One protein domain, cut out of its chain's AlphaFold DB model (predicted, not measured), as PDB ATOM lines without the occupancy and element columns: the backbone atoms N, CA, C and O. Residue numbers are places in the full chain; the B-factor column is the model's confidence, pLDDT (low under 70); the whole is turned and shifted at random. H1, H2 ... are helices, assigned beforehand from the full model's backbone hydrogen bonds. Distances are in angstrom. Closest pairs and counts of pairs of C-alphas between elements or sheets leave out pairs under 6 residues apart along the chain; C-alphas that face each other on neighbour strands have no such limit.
ATOM      1  N   LEU A 203       9.402 -42.830 -28.478       91.81
ATOM      2  CA  LEU A 203      10.591 -42.147 -29.002       91.81
ATOM      3  C   LEU A 203      10.629 -42.090 -30.543       91.81
ATOM      4  O   LEU A 203      11.393 -41.308 -31.104       91.81
ATOM      5  N   ASN A 204       9.809 -42.888 -31.235       86.69
ATOM      6  CA  ASN A 204       9.657 -42.842 -32.691       86.69
ATOM      7  C   ASN A 204       8.493 -41.955 -33.154       86.69
ATOM      8  O   ASN A 204       8.318 -41.766 -34.360       86.69
ATOM      9  N   HIS A 205       7.663 -41.434 -32.246       87.38
ATOM     10  CA  HIS A 205       6.509 -40.636 -32.637       87.38
ATOM     11  C   HIS A 205       6.964 -39.302 -33.244       87.38
ATOM     12  O   HIS A 205       7.735 -38.554 -32.649       87.38
ATOM     13  N   SER A 206       6.444 -38.943 -34.420       77.50
ATOM     14  CA  SER A 206       6.940 -37.786 -35.184       77.50
ATOM     15  C   SER A 206       6.715 -36.427 -34.508       77.50
ATOM     16  O   SER A 206       7.286 -35.428 -34.937       77.50
ATOM     17  N   ARG A 207       5.817 -36.369 -33.518       77.56
ATOM     18  CA  ARG A 207       5.542 -35.171 -32.703       77.56
ATOM     19  C   ARG A 207       6.117 -35.251 -31.291       77.56
ATOM     20  O   ARG A 207       5.893 -34.324 -30.521       77.56
ATOM     21  N   ASP A 208       6.781 -36.351 -30.936       82.06
ATOM     22  CA  ASP A 208       7.502 -36.406 -29.667       82.06
ATOM     23  C   ASP A 208       8.697 -35.449 -29.725       82.06
ATOM     24  O   ASP A 208       9.449 -35.419 -30.702       82.06
ATOM     25  N   LEU A 209       8.852 -34.647 -28.675       82.12
ATOM     26  CA  LEU A 209       9.941 -33.678 -28.565       82.12
ATOM     27  C   LEU A 209      11.092 -34.205 -27.704       82.12
ATOM     28  O   LEU A 209      12.190 -33.645 -27.767       82.12
ATOM     29  N   MET A 210      10.876 -35.290 -26.953       87.56
ATOM     30  CA  MET A 210      11.850 -35.821 -26.007       87.56
ATOM     31  C   MET A 210      13.094 -36.334 -26.724       87.56
ATOM     32  O   MET A 210      14.199 -35.850 -26.464       87.56
ATOM     33  N   LEU A 211      12.947 -37.241 -27.696       90.81
ATOM     34  CA  LEU A 211      14.109 -37.755 -28.425       90.81
ATOM     35  C   LEU A 211      14.851 -36.659 -29.225       90.81
ATOM     36  O   LEU A 211      16.085 -36.614 -29.163       90.81
ATOM     37  N   PRO A 212      14.170 -35.743 -29.950       90.31
ATOM     38  CA  PRO A 212      14.827 -34.587 -30.557       90.31
ATOM     39  C   PRO A 212      15.646 -33.738 -29.576       90.31
ATOM     40  O   PRO A 212      16.724 -33.270 -29.949       90.31
ATOM     41  N   MET A 213      15.176 -33.546 -28.338       88.25
ATOM     42  CA  MET A 213      15.932 -32.834 -27.302       88.25
ATOM     43  C   MET A 213      17.206 -33.584 -26.907       88.25
ATOM     44  O   MET A 213      18.272 -32.968 -26.892       88.25
ATOM     45  N   VAL A 214      17.125 -34.899 -26.666       93.12
ATOM     46  CA  VAL A 214      18.298 -35.734 -26.343       93.12
ATOM     47  C   VAL A 214      19.339 -35.656 -27.464       93.12
ATOM     48  O   VAL A 214      20.509 -35.370 -27.210       93.12
ATOM     49  N   LYS A 215      18.904 -35.834 -28.719       94.44
ATOM     50  CA  LYS A 215      19.767 -35.765 -29.909       94.44
ATOM     51  C   LYS A 215      20.505 -34.429 -29.988       94.44
ATOM     52  O   LYS A 215      21.723 -34.395 -30.133       94.44
ATOM     53  N   ARG A 216      19.793 -33.314 -29.824       92.56
ATOM     54  CA  ARG A 216      20.426 -31.989 -29.835       92.56
ATOM     55  C   ARG A 216      21.424 -31.795 -28.706       92.56
ATOM     56  O   ARG A 216      22.476 -31.230 -28.966       92.56
ATOM     57  N   SER A 217      21.111 -32.237 -27.490       91.44
ATOM     58  CA  SER A 217      22.030 -32.140 -26.351       91.44
ATOM     59  C   SER A 217      23.347 -32.868 -26.624       91.44
ATOM     60  O   SER A 217      24.417 -32.284 -26.463       91.44
ATOM     61  N   VAL A 218      23.274 -34.099 -27.139       93.19
ATOM     62  CA  VAL A 218      24.454 -34.865 -27.575       93.19
ATOM     63  C   VAL A 218      25.235 -34.101 -28.647       93.19
ATOM     64  O   VAL A 218      26.445 -33.909 -28.520       93.19
ATOM     65  N   GLY A 219      24.556 -33.615 -29.688       94.00
ATOM     66  CA  GLY A 219      25.213 -32.876 -30.764       94.00
ATOM     67  C   GLY A 219      25.781 -31.521 -30.346       94.00
ATOM     68  O   GLY A 219      26.775 -31.084 -30.920       94.00
ATOM     69  N   GLU A 220      25.190 -30.847 -29.360       92.31
ATOM     70  CA  GLU A 220      25.731 -29.612 -28.788       92.31
ATOM     71  C   GLU A 220      27.044 -29.885 -28.069       92.31
ATOM     72  O   GLU A 220      28.022 -29.182 -28.316       92.31
ATOM     73  N   MET A 221      27.074 -30.910 -27.214       90.69
ATOM     74  CA  MET A 221      28.284 -31.304 -26.496       90.69
ATOM     75  C   MET A 221      29.411 -31.604 -27.484       90.69
ATOM     76  O   MET A 221      30.487 -31.016 -27.394       90.69
ATOM     77  N   VAL A 222      29.136 -32.415 -28.510       91.12
ATOM     78  CA  VAL A 222      30.102 -32.693 -29.583       91.12
ATOM     79  C   VAL A 222      30.526 -31.417 -30.310       91.12
ATOM     80  O   VAL A 222      31.716 -31.220 -30.547       91.12
ATOM     81  N   GLY A 223      29.589 -30.525 -30.633       91.25
ATOM     82  CA  GLY A 223      29.893 -29.246 -31.272       91.25
ATOM     83  C   GLY A 223      30.845 -28.381 -30.447       91.25
ATOM     84  O   GLY A 223      31.826 -27.872 -30.986       91.25
ATOM     85  N   ARG A 224      30.606 -28.273 -29.134       89.69
ATOM     86  CA  ARG A 224      31.469 -27.549 -28.186       89.69
ATOM     87  C   ARG A 224      32.881 -28.124 -28.141       89.69
ATOM     88  O   ARG A 224      33.852 -27.369 -28.200       89.69
ATOM     89  N   PHE A 225      33.007 -29.447 -28.129       87.69
ATOM     90  CA  PHE A 225      34.312 -30.101 -28.192       87.69
ATOM     91  C   PHE A 225      35.067 -29.788 -29.480       87.69
ATOM     92  O   PHE A 225      36.245 -29.434 -29.435       87.69
ATOM     93  N   MET A 226      34.396 -29.883 -30.631       87.88
ATOM     94  CA  MET A 226      35.042 -29.659 -31.926       87.88
ATOM     95  C   MET A 226      35.534 -28.216 -32.101       87.88
ATOM     96  O   MET A 226      36.551 -28.006 -32.757       87.88
ATOM     97  N   VAL A 227      34.874 -27.230 -31.479       88.31
ATOM     98  CA  VAL A 227      35.325 -25.823 -31.489       88.31
ATOM     99  C   VAL A 227      36.360 -25.492 -30.400       88.31
ATOM    100  O   VAL A 227      36.789 -24.345 -30.297       88.31
ATOM    101  N   GLY A 228      36.795 -26.479 -29.610       80.81
ATOM    102  CA  GLY A 228      37.865 -26.321 -28.621       80.81
ATOM    103  C   GLY A 228      37.423 -25.790 -27.254       80.81
ATOM    104  O   GLY A 228      38.246 -25.207 -26.543       80.81
ATOM    105  N   ASP A 229      36.158 -25.981 -26.862       77.75
ATOM    106  CA  ASP A 229      35.688 -25.672 -25.506       77.75
ATOM    107  C   ASP A 229      36.350 -26.626 -24.488       77.75
ATOM    108  O   ASP A 229      35.960 -27.788 -24.337       77.75
ATOM    109  N   GLN A 230      37.386 -26.131 -23.795       56.56
ATOM    110  CA  GLN A 230      38.245 -26.893 -22.867       56.56
ATOM    111  C   GLN A 230      37.506 -27.493 -21.659       56.56
ATOM    112  O   GLN A 230      38.111 -28.221 -20.874       56.56
ATOM    113  N   LYS A 231      36.219 -27.179 -21.482       55.25
ATOM    114  CA  LYS A 231      35.384 -27.695 -20.392       55.25
ATOM    115  C   LYS A 231      34.730 -29.044 -20.687       55.25
ATOM    116  O   LYS A 231      33.944 -29.479 -19.859       55.25
ATOM    117  N   THR A 232      35.001 -29.665 -21.837       56.47
ATOM    118  CA  THR A 232      34.275 -30.866 -22.270       56.47
ATOM    119  C   THR A 232      35.188 -32.076 -22.498       56.47
ATOM    120  O   THR A 232      35.977 -32.118 -23.442       56.47
ATOM    121  N   SER A 233      35.077 -33.085 -21.633       62.09
ATOM    122  CA  SER A 233      35.613 -34.436 -21.846       62.09
ATOM    123  C   SER A 233      34.506 -35.307 -22.440       62.09
ATOM    124  O   SER A 233      33.497 -35.546 -21.785       62.09
ATOM    125  N   ILE A 234      34.639 -35.716 -23.706       63.59
ATOM    126  CA  ILE A 234      33.481 -36.176 -24.504       63.59
ATOM    127  C   ILE A 234      33.544 -37.672 -24.848       63.59
ATOM    128  O   ILE A 234      32.509 -38.314 -25.012       63.59
ATOM    129  N   VAL A 235      34.739 -38.250 -24.988       61.84
ATOM    130  CA  VAL A 235      34.934 -39.655 -25.394       61.84
ATOM    131  C   VAL A 235      36.344 -40.132 -25.041       61.84
ATOM    132  O   VAL A 235      37.278 -39.335 -25.039       61.84
ATOM    133  N   ASP A 236      36.508 -41.440 -24.817       59.97
ATOM    134  CA  ASP A 236      37.824 -42.103 -24.833       59.97
ATOM    135  C   ASP A 236      38.489 -41.937 -26.221       59.97
ATOM    136  O   ASP A 236      37.808 -41.920 -27.257       59.97
ATOM    137  N   ASP A 237      39.824 -41.870 -26.265       63.53
ATOM    138  CA  ASP A 237      40.645 -41.655 -27.472       63.53
ATOM    139  C   ASP A 237      40.345 -42.670 -28.591       63.53
ATOM    140  O   ASP A 237      40.602 -42.424 -29.772       63.53
ATOM    141  N   LYS A 238      39.776 -43.825 -28.238       64.44
ATOM    142  CA  LYS A 238      39.382 -44.879 -29.182       64.44
ATOM    143  C   LYS A 238      38.126 -44.543 -29.990       64.44
ATOM    144  O   LYS A 238      38.033 -44.971 -31.136       64.44
ATOM    145  N   ASN A 239      37.197 -43.761 -29.435       72.31
ATOM    146  CA  ASN A 239      35.906 -43.456 -30.067       72.31
ATOM    147  C   ASN A 239      35.886 -42.085 -30.753       72.31
ATOM    148  O   ASN A 239      35.026 -41.830 -31.597       72.31
ATOM    149  N   ILE A 240      36.842 -41.200 -30.443       80.81
ATOM    150  CA  ILE A 240      36.850 -39.840 -31.002       80.81
ATOM    151  C   ILE A 240      36.990 -39.815 -32.527       80.81
ATOM    152  O   ILE A 240      36.465 -38.917 -33.184       80.81
ATOM    153  N   THR A 241      37.669 -40.809 -33.105       84.19
ATOM    154  CA  THR A 241      37.781 -40.948 -34.562       84.19
ATOM    155  C   THR A 241      36.406 -41.139 -35.198       84.19
ATOM    156  O   THR A 241      36.113 -40.492 -36.197       84.19
ATOM    157  N   GLU A 242      35.534 -41.941 -34.586       86.81
ATOM    158  CA  GLU A 242      34.197 -42.204 -35.122       86.81
ATOM    159  C   GLU A 242      33.279 -40.987 -34.985       86.81
ATOM    160  O   GLU A 242      32.579 -40.619 -35.927       86.81
ATOM    161  N   VAL A 243      33.373 -40.270 -33.861       88.06
ATOM    162  CA  VAL A 243      32.670 -38.991 -33.679       88.06
ATOM    163  C   VAL A 243      33.098 -37.975 -34.745       88.06
ATOM    164  O   VAL A 243      32.248 -37.336 -35.364       88.06
ATOM    165  N   ARG A 244      34.408 -37.842 -35.007       89.62
ATOM    166  CA  ARG A 244      34.926 -36.962 -36.071       89.62
ATOM    167  C   ARG A 244      34.453 -37.401 -37.455       89.62
ATOM    168  O   ARG A 244      34.039 -36.548 -38.233       89.62
ATOM    169  N   ASN A 245      34.444 -38.705 -37.738       91.50
ATOM    170  CA  ASN A 245      33.960 -39.249 -39.008       91.50
ATOM    171  C   ASN A 245      32.495 -38.869 -39.273       91.50
ATOM    172  O   ASN A 245      32.157 -38.505 -40.403       91.50
ATOM    173  N   GLU A 246      31.630 -38.932 -38.256       93.38
ATOM    174  CA  GLU A 246      30.226 -38.535 -38.400       93.38
ATOM    175  C   GLU A 246      30.062 -37.021 -38.570       93.38
ATOM    176  O   GLU A 246      29.297 -36.587 -39.435       93.38
ATOM    177  N   VAL A 247      30.836 -36.208 -37.845       93.12
ATOM    178  CA  VAL A 247      30.860 -34.749 -38.048       93.12
ATOM    179  C   VAL A 247      31.320 -34.397 -39.467       93.12
ATOM    180  O   VAL A 247      30.653 -33.619 -40.144       93.12
ATOM    181  N   ASP A 248      32.399 -35.005 -39.964       93.31
ATOM    182  CA  ASP A 248      32.905 -34.803 -41.330       93.31
ATOM    183  C   ASP A 248      31.913 -35.284 -42.401       93.31
ATOM    184  O   ASP A 248      31.850 -34.744 -43.512       93.31
ATOM    185  N   ARG A 249      31.137 -36.332 -42.108       94.62
ATOM    186  CA  ARG A 249      30.074 -36.804 -43.000       94.62
ATOM    187  C   ARG A 249      28.948 -35.774 -43.081       94.62
ATOM    188  O   ARG A 249      28.593 -35.386 -44.190       94.62
ATOM    189  N   ILE A 250      28.468 -35.280 -41.940       95.06
ATOM    190  CA  ILE A 250      27.426 -34.247 -41.881       95.06
ATOM    191  C   ILE A 250      27.905 -32.955 -42.550       95.06
ATOM    192  O   ILE A 250      27.164 -32.389 -43.348       95.06
ATOM    193  N   ALA A 251      29.159 -32.542 -42.326       93.12
ATOM    194  CA  ALA A 251      29.770 -31.390 -42.997       93.12
ATOM    195  C   ALA A 251      29.615 -31.481 -44.521       93.12
ATOM    196  O   ALA A 251      29.106 -30.569 -45.169       93.12
ATOM    197  N   ARG A 252      29.995 -32.631 -45.093       94.31
ATOM    198  CA  ARG A 252      29.912 -32.875 -46.537       94.31
ATOM    199  C   ARG A 252      28.478 -32.881 -47.048       94.31
ATOM    200  O   ARG A 252      28.238 -32.391 -48.147       94.31
ATOM    201  N   GLU A 253      27.544 -33.430 -46.278       94.25
ATOM    202  CA  GLU A 253      26.124 -33.468 -46.642       94.25
ATOM    203  C   GLU A 253      25.499 -32.070 -46.688       94.25
ATOM    204  O   GLU A 253      24.698 -31.797 -47.582       94.25
ATOM    205  N   ILE A 254      25.911 -31.165 -45.793       91.25
ATOM    206  CA  ILE A 254      25.470 -29.761 -45.803       91.25
ATOM    207  C   ILE A 254      26.323 -28.860 -46.714       91.25
ATOM    208  O   ILE A 254      26.055 -27.667 -46.817       91.25
ATOM    209  N   GLY A 255      27.328 -29.419 -47.401       90.19
ATOM    210  CA  GLY A 255      28.197 -28.688 -48.326       90.19
ATOM    211  C   GLY A 255      29.258 -27.806 -47.656       90.19
ATOM    212  O   GLY A 255      29.803 -26.922 -48.314       90.19
ATOM    213  N   GLU A 256      29.568 -28.050 -46.384       89.56
ATOM    214  CA  GLU A 256      30.516 -27.274 -45.580       89.56
ATOM    215  C   GLU A 256      31.806 -28.044 -45.267       89.56
ATOM    216  O   GLU A 256      31.885 -29.274 -45.326       89.56
ATOM    217  N   ASN A 257      32.849 -27.299 -44.895       87.62
ATOM    218  CA  ASN A 257      34.034 -27.877 -44.262       87.62
ATOM    219  C   ASN A 257      33.753 -28.111 -42.770       87.62
ATOM    220  O   ASN A 257      33.125 -27.264 -42.139       87.62
ATOM    221  N   SER A 258      34.270 -29.192 -42.178       83.50
ATOM    222  CA  SER A 258      34.058 -29.480 -40.753       83.50
ATOM    223  C   SER A 258      34.560 -28.383 -39.813       83.50
ATOM    224  O   SER A 258      33.954 -28.161 -38.769       83.50
ATOM    225  N   ASN A 259      35.572 -27.612 -40.219       84.06
ATOM    226  CA  ASN A 259      36.053 -26.453 -39.461       84.06
ATOM    227  C   ASN A 259      35.115 -25.232 -39.517       84.06
ATOM    228  O   ASN A 259      35.271 -24.309 -38.724       84.06
ATOM    229  N   ASN A 260      34.164 -25.204 -40.456       86.88
ATOM    230  CA  ASN A 260      33.255 -24.077 -40.683       86.88
ATOM    231  C   ASN A 260      31.815 -24.365 -40.240       86.88
ATOM    232  O   ASN A 260      30.960 -23.485 -40.349       86.88
ATOM    233  N   ILE A 261      31.532 -25.576 -39.749       91.44
ATOM    234  CA  ILE A 261      30.182 -25.970 -39.349       91.44
ATOM    235  C   ILE A 261      29.648 -25.012 -38.283       91.44
ATOM    236  O   ILE A 261      30.247 -24.808 -37.222       91.44
ATOM    237  N   LYS A 262      28.446 -24.494 -38.530       92.75
ATOM    238  CA  LYS A 262      27.599 -23.942 -37.478       92.75
ATOM    239  C   LYS A 262      26.789 -25.072 -36.872       92.75
ATOM    240  O   LYS A 262      25.894 -25.621 -37.503       92.75
ATOM    241  N   TYR A 263      27.150 -25.428 -35.642       93.88
ATOM    242  CA  TYR A 263      26.461 -26.424 -34.820       93.88
ATOM    243  C   TYR A 263      25.106 -25.884 -34.349       93.88
ATOM    244  O   TYR A 263      24.910 -25.648 -33.163       93.88
ATOM    245  N   ASN A 264      24.211 -25.602 -35.291       93.75
ATOM    246  CA  ASN A 264      22.852 -25.144 -35.042       93.75
ATOM    247  C   ASN A 264      21.962 -26.323 -34.587       93.75
ATOM    248  O   ASN A 264      22.429 -27.459 -34.466       93.75
ATOM    249  N   LYS A 265      20.677 -26.093 -34.305       91.88
ATOM    250  CA  LYS A 265      19.774 -27.131 -33.781       91.88
ATOM    251  C   LYS A 265      19.632 -28.313 -34.734       91.88
ATOM    252  O   LYS A 265      19.646 -29.448 -34.254       91.88
ATOM    253  N   ALA A 266      19.493 -28.077 -36.038       92.69
ATOM    254  CA  ALA A 266      19.373 -29.143 -37.029       92.69
ATOM    255  C   ALA A 266      20.649 -29.991 -37.109       92.69
ATOM    256  O   ALA A 266      20.571 -31.216 -37.021       92.69
ATOM    257  N   VAL A 267      21.819 -29.352 -37.193       95.06
ATOM    258  CA  VAL A 267      23.114 -30.047 -37.236       95.06
ATOM    259  C   VAL A 267      23.354 -30.830 -35.947       95.06
ATOM    260  O   VAL A 267      23.706 -32.005 -36.004       95.06
ATOM    261  N   CYS A 268      23.116 -30.232 -34.776       95.06
ATOM    262  CA  CYS A 268      23.255 -30.934 -33.500       95.06
ATOM    263  C   CYS A 268      22.286 -32.119 -33.390       95.06
ATOM    264  O   CYS A 268      22.675 -33.184 -32.917       95.06
ATOM    265  N   LYS A 269      21.039 -31.972 -33.852       94.44
ATOM    266  CA  LYS A 269      20.081 -33.084 -33.882       94.44
ATOM    267  C   LYS A 269      20.590 -34.231 -34.760       94.44
ATOM    268  O   LYS A 269      20.515 -35.376 -34.331       94.44
ATOM    269  N   GLU A 270      21.120 -33.930 -35.943       95.62
ATOM    270  CA  GLU A 270      21.644 -34.935 -36.876       95.62
ATOM    271  C   GLU A 270      22.887 -35.645 -36.318       95.62
ATOM    272  O   GLU A 270      22.978 -36.869 -36.374       95.62
ATOM    273  N   ILE A 271      23.814 -34.904 -35.700       95.25
ATOM    274  CA  ILE A 271      24.962 -35.497 -34.997       95.25
ATOM    275  C   ILE A 271      24.462 -36.446 -33.904       95.25
ATOM    276  O   ILE A 271      24.884 -37.600 -33.837       95.25
ATOM    277  N   GLY A 272      23.535 -35.980 -33.064       95.44
ATOM    278  CA  GLY A 272      22.970 -36.787 -31.990       95.44
ATOM    279  C   GLY A 272      22.257 -38.039 -32.478       95.44
ATOM    280  O   GLY A 272      22.439 -39.096 -31.887       95.44
ATOM    281  N   GLU A 273      21.486 -37.954 -33.564       95.25
ATOM    282  CA  GLU A 273      20.834 -39.106 -34.198       95.25
ATOM    283  C   GLU A 273      21.839 -40.220 -34.487       95.25
ATOM    284  O   GLU A 273      21.663 -41.356 -34.043       95.25
ATOM    285  N   ARG A 274      22.917 -39.881 -35.199       95.50
ATOM    286  CA  ARG A 274      23.909 -40.859 -35.654       95.50
ATOM    287  C   ARG A 274      24.676 -41.455 -34.489       95.50
ATOM    288  O   ARG A 274      24.818 -42.671 -34.412       95.50
ATOM    289  N   LEU A 275      25.114 -40.623 -33.547       93.88
ATOM    290  CA  LEU A 275      25.866 -41.102 -32.391       93.88
ATOM    291  C   LEU A 275      25.009 -41.959 -31.455       93.88
ATOM    292  O   LEU A 275      25.487 -42.980 -30.972       93.88
ATOM    293  N   ILE A 276      23.738 -41.611 -31.234       94.50
ATOM    294  CA  ILE A 276      22.831 -42.439 -30.426       94.50
ATOM    295  C   ILE A 276      22.567 -43.782 -31.115       94.50
ATOM    296  O   ILE A 276      22.522 -44.811 -30.442       94.50
ATOM    297  N   ALA A 277      22.438 -43.813 -32.445       92.75
ATOM    298  CA  ALA A 277      22.308 -45.068 -33.181       92.75
ATOM    299  C   ALA A 277      23.545 -45.969 -33.001       92.75
ATOM    300  O   ALA A 277      23.395 -47.152 -32.689       92.75
ATOM    301  N   LEU A 278      24.753 -45.407 -33.119       91.50
ATOM    302  CA  LEU A 278      26.012 -46.128 -32.885       91.50
ATOM    303  C   LEU A 278      26.137 -46.613 -31.432       91.50
ATOM    304  O   LEU A 278      26.526 -47.758 -31.199       91.50
ATOM    305  N   LEU A 279      25.764 -45.774 -30.458       91.31
ATOM    306  CA  LEU A 279      25.766 -46.114 -29.031       91.31
ATOM    307  C   LEU A 279      24.861 -47.320 -28.761       91.31
ATOM    308  O   LEU A 279      25.282 -48.282 -28.126       91.31
ATOM    309  N   ARG A 280      23.631 -47.294 -29.284       89.62
ATOM    310  CA  ARG A 280      22.655 -48.381 -29.110       89.62
ATOM    311  C   ARG A 280      23.075 -49.681 -29.795       89.62
ATOM    312  O   ARG A 280      22.675 -50.751 -29.349       89.62
ATOM    313  N   CYS A 281      23.888 -49.604 -30.847       87.56
ATOM    314  CA  CYS A 281      24.483 -50.778 -31.491       87.56
ATOM    315  C   CYS A 281      25.757 -51.273 -30.779       87.56
ATOM    316  O   CYS A 281      26.337 -52.275 -31.194       87.56
ATOM    317  N   GLY A 282      26.209 -50.583 -29.725       86.31
ATOM    318  CA  GLY A 282      27.451 -50.889 -29.014       86.31
ATOM    319  C   GLY A 282      28.721 -50.573 -29.812       86.31
ATOM    320  O   GLY A 282      29.798 -51.032 -29.434       86.31
ATOM    321  N   GLU A 283      28.612 -49.811 -30.907       87.69
ATOM    322  CA  GLU A 283      29.741 -49.443 -31.773       87.69
ATOM    323  C   GLU A 283      30.599 -48.333 -31.155       87.69
ATOM    324  O   GLU A 283      31.810 -48.294 -31.363       87.69
ATOM    325  N   ILE A 284      29.984 -47.467 -30.348       87.50
ATOM    326  CA  ILE A 284      30.673 -46.454 -29.546       87.50
ATOM    327  C   ILE A 284      30.213 -46.521 -28.091       87.50
ATOM    328  O   ILE A 284      29.174 -47.095 -27.767       87.50
ATOM    329  N   ARG A 285      30.981 -45.882 -27.209       86.44
ATOM    330  CA  ARG A 285      30.591 -45.589 -25.826       86.44
ATOM    331  C   ARG A 285      30.824 -44.118 -25.538       86.44
ATOM    332  O   ARG A 285      31.851 -43.575 -25.954       86.44
ATOM    333  N   PHE A 286      29.879 -43.497 -24.841       87.81
ATOM    334  CA  PHE A 286      30.047 -42.149 -24.312       87.81
ATOM    335  C   PHE A 286      30.791 -42.202 -22.982       87.81
ATOM    336  O   PHE A 286      30.574 -43.107 -22.182       87.81
ATOM    337  N   GLU A 287      31.647 -41.213 -22.748       84.06
ATOM    338  CA  GLU A 287      32.418 -41.062 -21.514       84.06
ATOM    339  C   GLU A 287      32.379 -39.596 -21.060       84.06
ATOM    340  O   GLU A 287      32.005 -38.711 -21.835       84.06
ATOM    341  N   GLY A 288      32.760 -39.345 -19.806       84.56
ATOM    342  CA  GLY A 288      32.835 -37.993 -19.243       84.56
ATOM    343  C   GLY A 288      31.513 -37.222 -19.325       84.56
ATOM    344  O   GLY A 288      30.438 -37.777 -19.103       84.56
ATOM    345  N   ASP A 289      31.596 -35.947 -19.695       84.88
ATOM    346  CA  ASP A 289      30.461 -35.020 -19.706       84.88
ATOM    347  C   ASP A 289      29.398 -35.417 -20.742       84.88
ATOM    348  O   ASP A 289      28.209 -35.170 -20.548       84.88
ATOM    349  N   LEU A 290      29.797 -36.057 -21.850       88.38
ATOM    350  CA  LEU A 290      28.836 -36.517 -22.855       88.38
ATOM    351  C   LEU A 290      27.980 -37.670 -22.330       88.38
ATOM    352  O   LEU A 290      26.788 -37.740 -22.629       88.38
ATOM    353  N   LYS A 291      28.584 -38.572 -21.551       90.19
ATOM    354  CA  LYS A 291      27.860 -39.661 -20.895       90.19
ATOM    355  C   LYS A 291      26.853 -39.108 -19.898       90.19
ATOM    356  O   LYS A 291      25.702 -39.529 -19.927       90.19
ATOM    357  N   GLU A 292      27.278 -38.170 -19.057       89.81
ATOM    358  CA  GLU A 292      26.411 -37.532 -18.064       89.81
ATOM    359  C   GLU A 292      25.238 -36.800 -18.731       89.81
ATOM    360  O   GLU A 292      24.084 -37.048 -18.380       89.81
ATOM    361  N   GLU A 293      25.506 -35.983 -19.758       90.94
ATOM    362  CA  GLU A 293      24.456 -35.286 -20.512       90.94
ATOM    363  C   GLU A 293      23.506 -36.286 -21.189       90.94
ATOM    364  O   GLU A 293      22.286 -36.122 -21.122       90.94
ATOM    365  N   TYR A 294      24.026 -37.346 -21.819       94.00
ATOM    366  CA  TYR A 294      23.182 -38.363 -22.445       94.00
ATOM    367  C   TYR A 294      22.295 -39.081 -21.426       94.00
ATOM    368  O   TYR A 294      21.085 -39.160 -21.641       94.00
ATOM    369  N   GLN A 295      22.869 -39.576 -20.324       93.81
ATOM    370  CA  GLN A 295      22.120 -40.292 -19.292       93.81
ATOM    371  C   GLN A 295      21.036 -39.400 -18.694       93.81
ATOM    372  O   GLN A 295      19.867 -39.777 -18.716       93.81
ATOM    373  N   GLN A 296      21.380 -38.176 -18.286       91.94
ATOM    374  CA  GLN A 296      20.421 -37.243 -17.702       91.94
ATOM    375  C   GLN A 296      19.255 -36.941 -18.655       91.94
ATOM    376  O   GLN A 296      18.088 -36.930 -18.247       91.94
ATOM    377  N   ARG A 297      19.550 -36.676 -19.933       93.06
ATOM    378  CA  ARG A 297      18.527 -36.328 -20.929       93.06
ATOM    379  C   ARG A 297      17.680 -37.527 -21.315       93.06
ATOM    380  O   ARG A 297      16.464 -37.383 -21.425       93.06
ATOM    381  N   MET A 298      18.300 -38.685 -21.514       95.56
ATOM    382  CA  MET A 298      17.587 -39.902 -21.875       95.56
ATOM    383  C   MET A 298      16.718 -40.393 -20.714       95.56
ATOM    384  O   MET A 298      15.581 -40.778 -20.948       95.56
ATOM    385  N   GLU A 299      17.167 -40.303 -19.462       93.31
ATOM    386  CA  GLU A 299      16.327 -40.622 -18.301       93.31
ATOM    387  C   GLU A 299      15.174 -39.629 -18.117       93.31
ATOM    388  O   GLU A 299      14.067 -40.025 -17.759       93.31
ATOM    389  N   ALA A 300      15.383 -38.336 -18.385       89.25
ATOM    390  CA  ALA A 300      14.286 -37.369 -18.423       89.25
ATOM    391  C   ALA A 300      13.255 -37.714 -19.513       89.25
ATOM    392  O   ALA A 300      12.059 -37.719 -19.235       89.25
ATOM    393  N   ALA A 301      13.714 -38.073 -20.716       92.69
ATOM    394  CA  ALA A 301      12.851 -38.538 -21.800       92.69
ATOM    395  C   ALA A 301      12.098 -39.825 -21.427       92.69
ATOM    396  O   ALA A 301      10.893 -39.917 -21.634       92.69
ATOM    397  N   CYS A 302      12.786 -40.802 -20.832       94.81
ATOM    398  CA  CYS A 302      12.189 -42.072 -20.429       94.81
ATOM    399  C   CYS A 302      11.051 -41.890 -19.423       94.81
ATOM    400  O   CYS A 302      10.102 -42.657 -19.477       94.81
ATOM    401  N   ARG A 303      11.100 -40.880 -18.547       91.31
ATOM    402  CA  ARG A 303      10.005 -40.600 -17.603       91.31
ATOM    403  C   ARG A 303       8.707 -40.210 -18.317       91.31
ATOM    404  O   ARG A 303       7.667 -40.807 -18.057       91.31
ATOM    405  N   GLU A 304       8.783 -39.279 -19.267       90.62
ATOM    406  CA  GLU A 304       7.626 -38.881 -20.087       90.62
ATOM    407  C   GLU A 304       7.130 -40.044 -20.958       90.62
ATOM    408  O   GLU A 304       5.934 -40.325 -21.026       90.62
ATOM    409  N   ILE A 305       8.054 -40.778 -21.586       95.44
ATOM    410  CA  ILE A 305       7.709 -41.924 -22.432       95.44
ATOM    411  C   ILE A 305       7.093 -43.065 -21.625       95.44
ATOM    412  O   ILE A 305       6.166 -43.714 -22.102       95.44
ATOM    413  N   TYR A 306       7.573 -43.312 -20.409       96.50
ATOM    414  CA  TYR A 306       6.998 -44.306 -19.514       96.50
ATOM    415  C   TYR A 306       5.559 -43.943 -19.141       96.50
ATOM    416  O   TYR A 306       4.685 -44.807 -19.193       96.50
ATOM    417  N   ALA A 307       5.290 -42.672 -18.837       94.50
ATOM    418  CA  ALA A 307       3.937 -42.209 -18.557       94.50
ATOM    419  C   ALA A 307       2.987 -42.443 -19.750       94.50
ATOM    420  O   ALA A 307       1.887 -42.983 -19.576       94.50
ATOM    421  N   GLU A 308       3.452 -42.178 -20.977       95.19
ATOM    422  CA  GLU A 308       2.709 -42.524 -22.195       95.19
ATOM    423  C   GLU A 308       2.539 -44.046 -22.352       95.19
ATOM    424  O   GLU A 308       1.441 -44.521 -22.649       95.19
ATOM    425  N   MET A 309       3.591 -44.841 -22.124       97.44
ATOM    426  CA  MET A 309       3.542 -46.308 -22.202       97.44
ATOM    427  C   MET A 309       2.550 -46.910 -21.213       97.44
ATOM    428  O   MET A 309       1.838 -47.844 -21.574       97.44
ATOM    429  N   PHE A 310       2.463 -46.367 -20.000       96.50
ATOM    430  CA  PHE A 310       1.511 -46.800 -18.984       96.50
ATOM    431  C   PHE A 310       0.071 -46.645 -19.485       96.50
ATOM    432  O   PHE A 310      -0.711 -47.600 -19.484       96.50
ATOM    433  N   LYS A 311      -0.261 -45.460 -20.007       95.69
ATOM    434  CA  LYS A 311      -1.568 -45.176 -20.614       95.69
ATOM    435  C   LYS A 311      -1.849 -46.082 -21.816       95.69
ATOM    436  O   LYS A 311      -2.941 -46.640 -21.921       95.69
ATOM    437  N   TYR A 312      -0.888 -46.244 -22.728       95.94
ATOM    438  CA  TYR A 312      -1.076 -47.054 -23.936       95.94
ATOM    439  C   TYR A 312      -1.193 -48.549 -23.627       95.94
ATOM    440  O   TYR A 312      -2.033 -49.223 -24.220       95.94
ATOM    441  N   GLY A 313      -0.417 -49.056 -22.669       95.38
ATOM    442  CA  GLY A 313      -0.505 -50.435 -22.191       95.38
ATOM    443  C   GLY A 313      -1.874 -50.775 -21.595       95.38
ATOM    444  O   GLY A 313      -2.310 -51.921 -21.688       95.38
ATOM    445  N   LEU A 314      -2.583 -49.786 -21.044       93.88
ATOM    446  CA  LEU A 314      -3.946 -49.944 -20.531       93.88
ATOM    447  C   LEU A 314      -5.023 -49.753 -21.607       93.88
ATOM    448  O   LEU A 314      -5.847 -50.642 -21.806       93.88
ATOM    449  N   LEU A 315      -5.042 -48.603 -22.289       93.50
ATOM    450  CA  LEU A 315      -6.189 -48.177 -23.106       93.50
ATOM    451  C   LEU A 315      -5.990 -48.281 -24.620       93.50
ATOM    452  O   LEU A 315      -6.969 -48.234 -25.365       93.50
ATOM    453  N   TYR A 316      -4.751 -48.399 -25.092       94.31
ATOM    454  CA  TYR A 316      -4.416 -48.289 -26.515       94.31
ATOM    455  C   TYR A 316      -3.458 -49.394 -26.962       94.31
ATOM    456  O   TYR A 316      -2.503 -49.154 -27.707       94.31
ATOM    457  N   GLN A 317      -3.708 -50.617 -26.490       93.50
ATOM    458  CA  GLN A 317      -2.861 -51.774 -26.777       93.50
ATOM    459  C   GLN A 317      -2.739 -52.044 -28.283       93.50
ATOM    460  O   GLN A 317      -1.675 -52.426 -28.761       93.50
ATOM    461  N   ASP A 318      -3.789 -51.774 -29.056       93.94
ATOM    462  CA  ASP A 318      -3.787 -51.868 -30.516       93.94
ATOM    463  C   ASP A 318      -2.769 -50.917 -31.168       93.94
ATOM    464  O   ASP A 318      -2.064 -51.311 -32.099       93.94
ATOM    465  N   LYS A 319      -2.621 -49.693 -30.642       93.75
ATOM    466  CA  LYS A 319      -1.667 -48.695 -31.158       93.75
ATOM    467  C   LYS A 319      -0.210 -49.069 -30.914       93.75
ATOM    468  O   LYS A 319       0.657 -48.631 -31.663       93.75
ATOM    469  N   ILE A 320       0.056 -49.890 -29.899       95.12
ATOM    470  CA  ILE A 320       1.379 -50.481 -29.650       95.12
ATOM    471  C   ILE A 320       1.499 -51.897 -30.215       95.12
ATOM    472  O   ILE A 320       2.417 -52.624 -29.848       95.12
ATOM    473  N   GLN A 321       0.572 -52.306 -31.089       93.12
ATOM    474  CA  GLN A 321       0.556 -53.627 -31.725       93.12
ATOM    475  C   GLN A 321       0.554 -54.781 -30.714       93.12
ATOM    476  O   GLN A 321       1.126 -55.840 -30.962       93.12
ATOM    477  N   TYR A 322      -0.078 -54.559 -29.561       92.31
ATOM    478  CA  TYR A 322      -0.105 -55.485 -28.437       92.31
ATOM    479  C   TYR A 322       1.298 -55.940 -28.008       92.31
ATOM    480  O   TYR A 322       1.496 -57.106 -27.668       92.31
ATOM    481  N   ASN A 323       2.285 -55.031 -28.053       96.56
ATOM    482  CA  ASN A 323       3.662 -55.334 -27.677       96.56
ATOM    483  C   ASN A 323       3.707 -55.982 -26.280       96.56
ATOM    484  O   ASN A 323       3.344 -55.366 -25.274       96.56
TER     485      ASN A 323
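Overview. This is residues 203 to 323 of the 509 residues of an uncharacterized protein of Candidatus Levybacteria bacterium RIFCSPHIGHO2_01_FULL_38_26 (UniProt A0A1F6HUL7). Two helices, H1 and the much longer H4, run antiparallel side by side over part of their length, and H3 crosses H1 with H2 packed on H3. H4 runs on past the beginning of H1 and makes much of the long axis. The printed part has 121 residues with four named helices, H1 to H4 in chain order, and no named strand; the class is all helix. It is only just compact, close to loose, with a radius of gyration of the C-alphas of 16.1 A, and its outline is elongated, 50 by 30 by 22 A.

Along the chain. H1, residues 210 to 226, begins at C-alpha 210 (11.850, -35.821, -26.007) and is 24.7 A long. H2, residues 240 to 253, measures 20.0 A, and H3, residues 265 to 280, 21.9 A. H4, residues 288 to 315, measures 40.5 A, has a kink of 28 degrees near residue 304, and ends at C-alpha 315 (-6.189, -48.177, -23.106).

Arrangement. H1 and H4 touch at a shallow tilt of 8 degrees, opposite ways; their closest C-alphas, of Met 210 and Ala 301, are 5.1 A apart. H1 and H3 touch about perpendicular, at 82 degrees, with the C-alphas of Gly 219 and Cys 268 closest at 3.9 A. H2 and H3 form a helical hairpin and touch at a steep tilt of 44 degrees, opposite ways, with the C-alphas of Val 247 and Ile 271 closest at 6.7 A. H1 and H2 are close but not clearly touching: their closest C-alphas, of Val 222 and Val 243, are 7.9 A apart. H4 is apart from H2 and H3. In H1, H2 and H3 every O i to N i+4 pair is within hydrogen-bond range; in H4, 23 of 24 are.

Size, cuts and confidence. The C-alphas of Asn 259 and Leu 315, the two farthest apart, are 50.2 A from each other. The printed part has no cut. The links H1 to H2 and H2 to H3 are long, with 13 and 11 residues. Mean pLDDT of the printed part is 88.5; residues 230 to 238 are under 70.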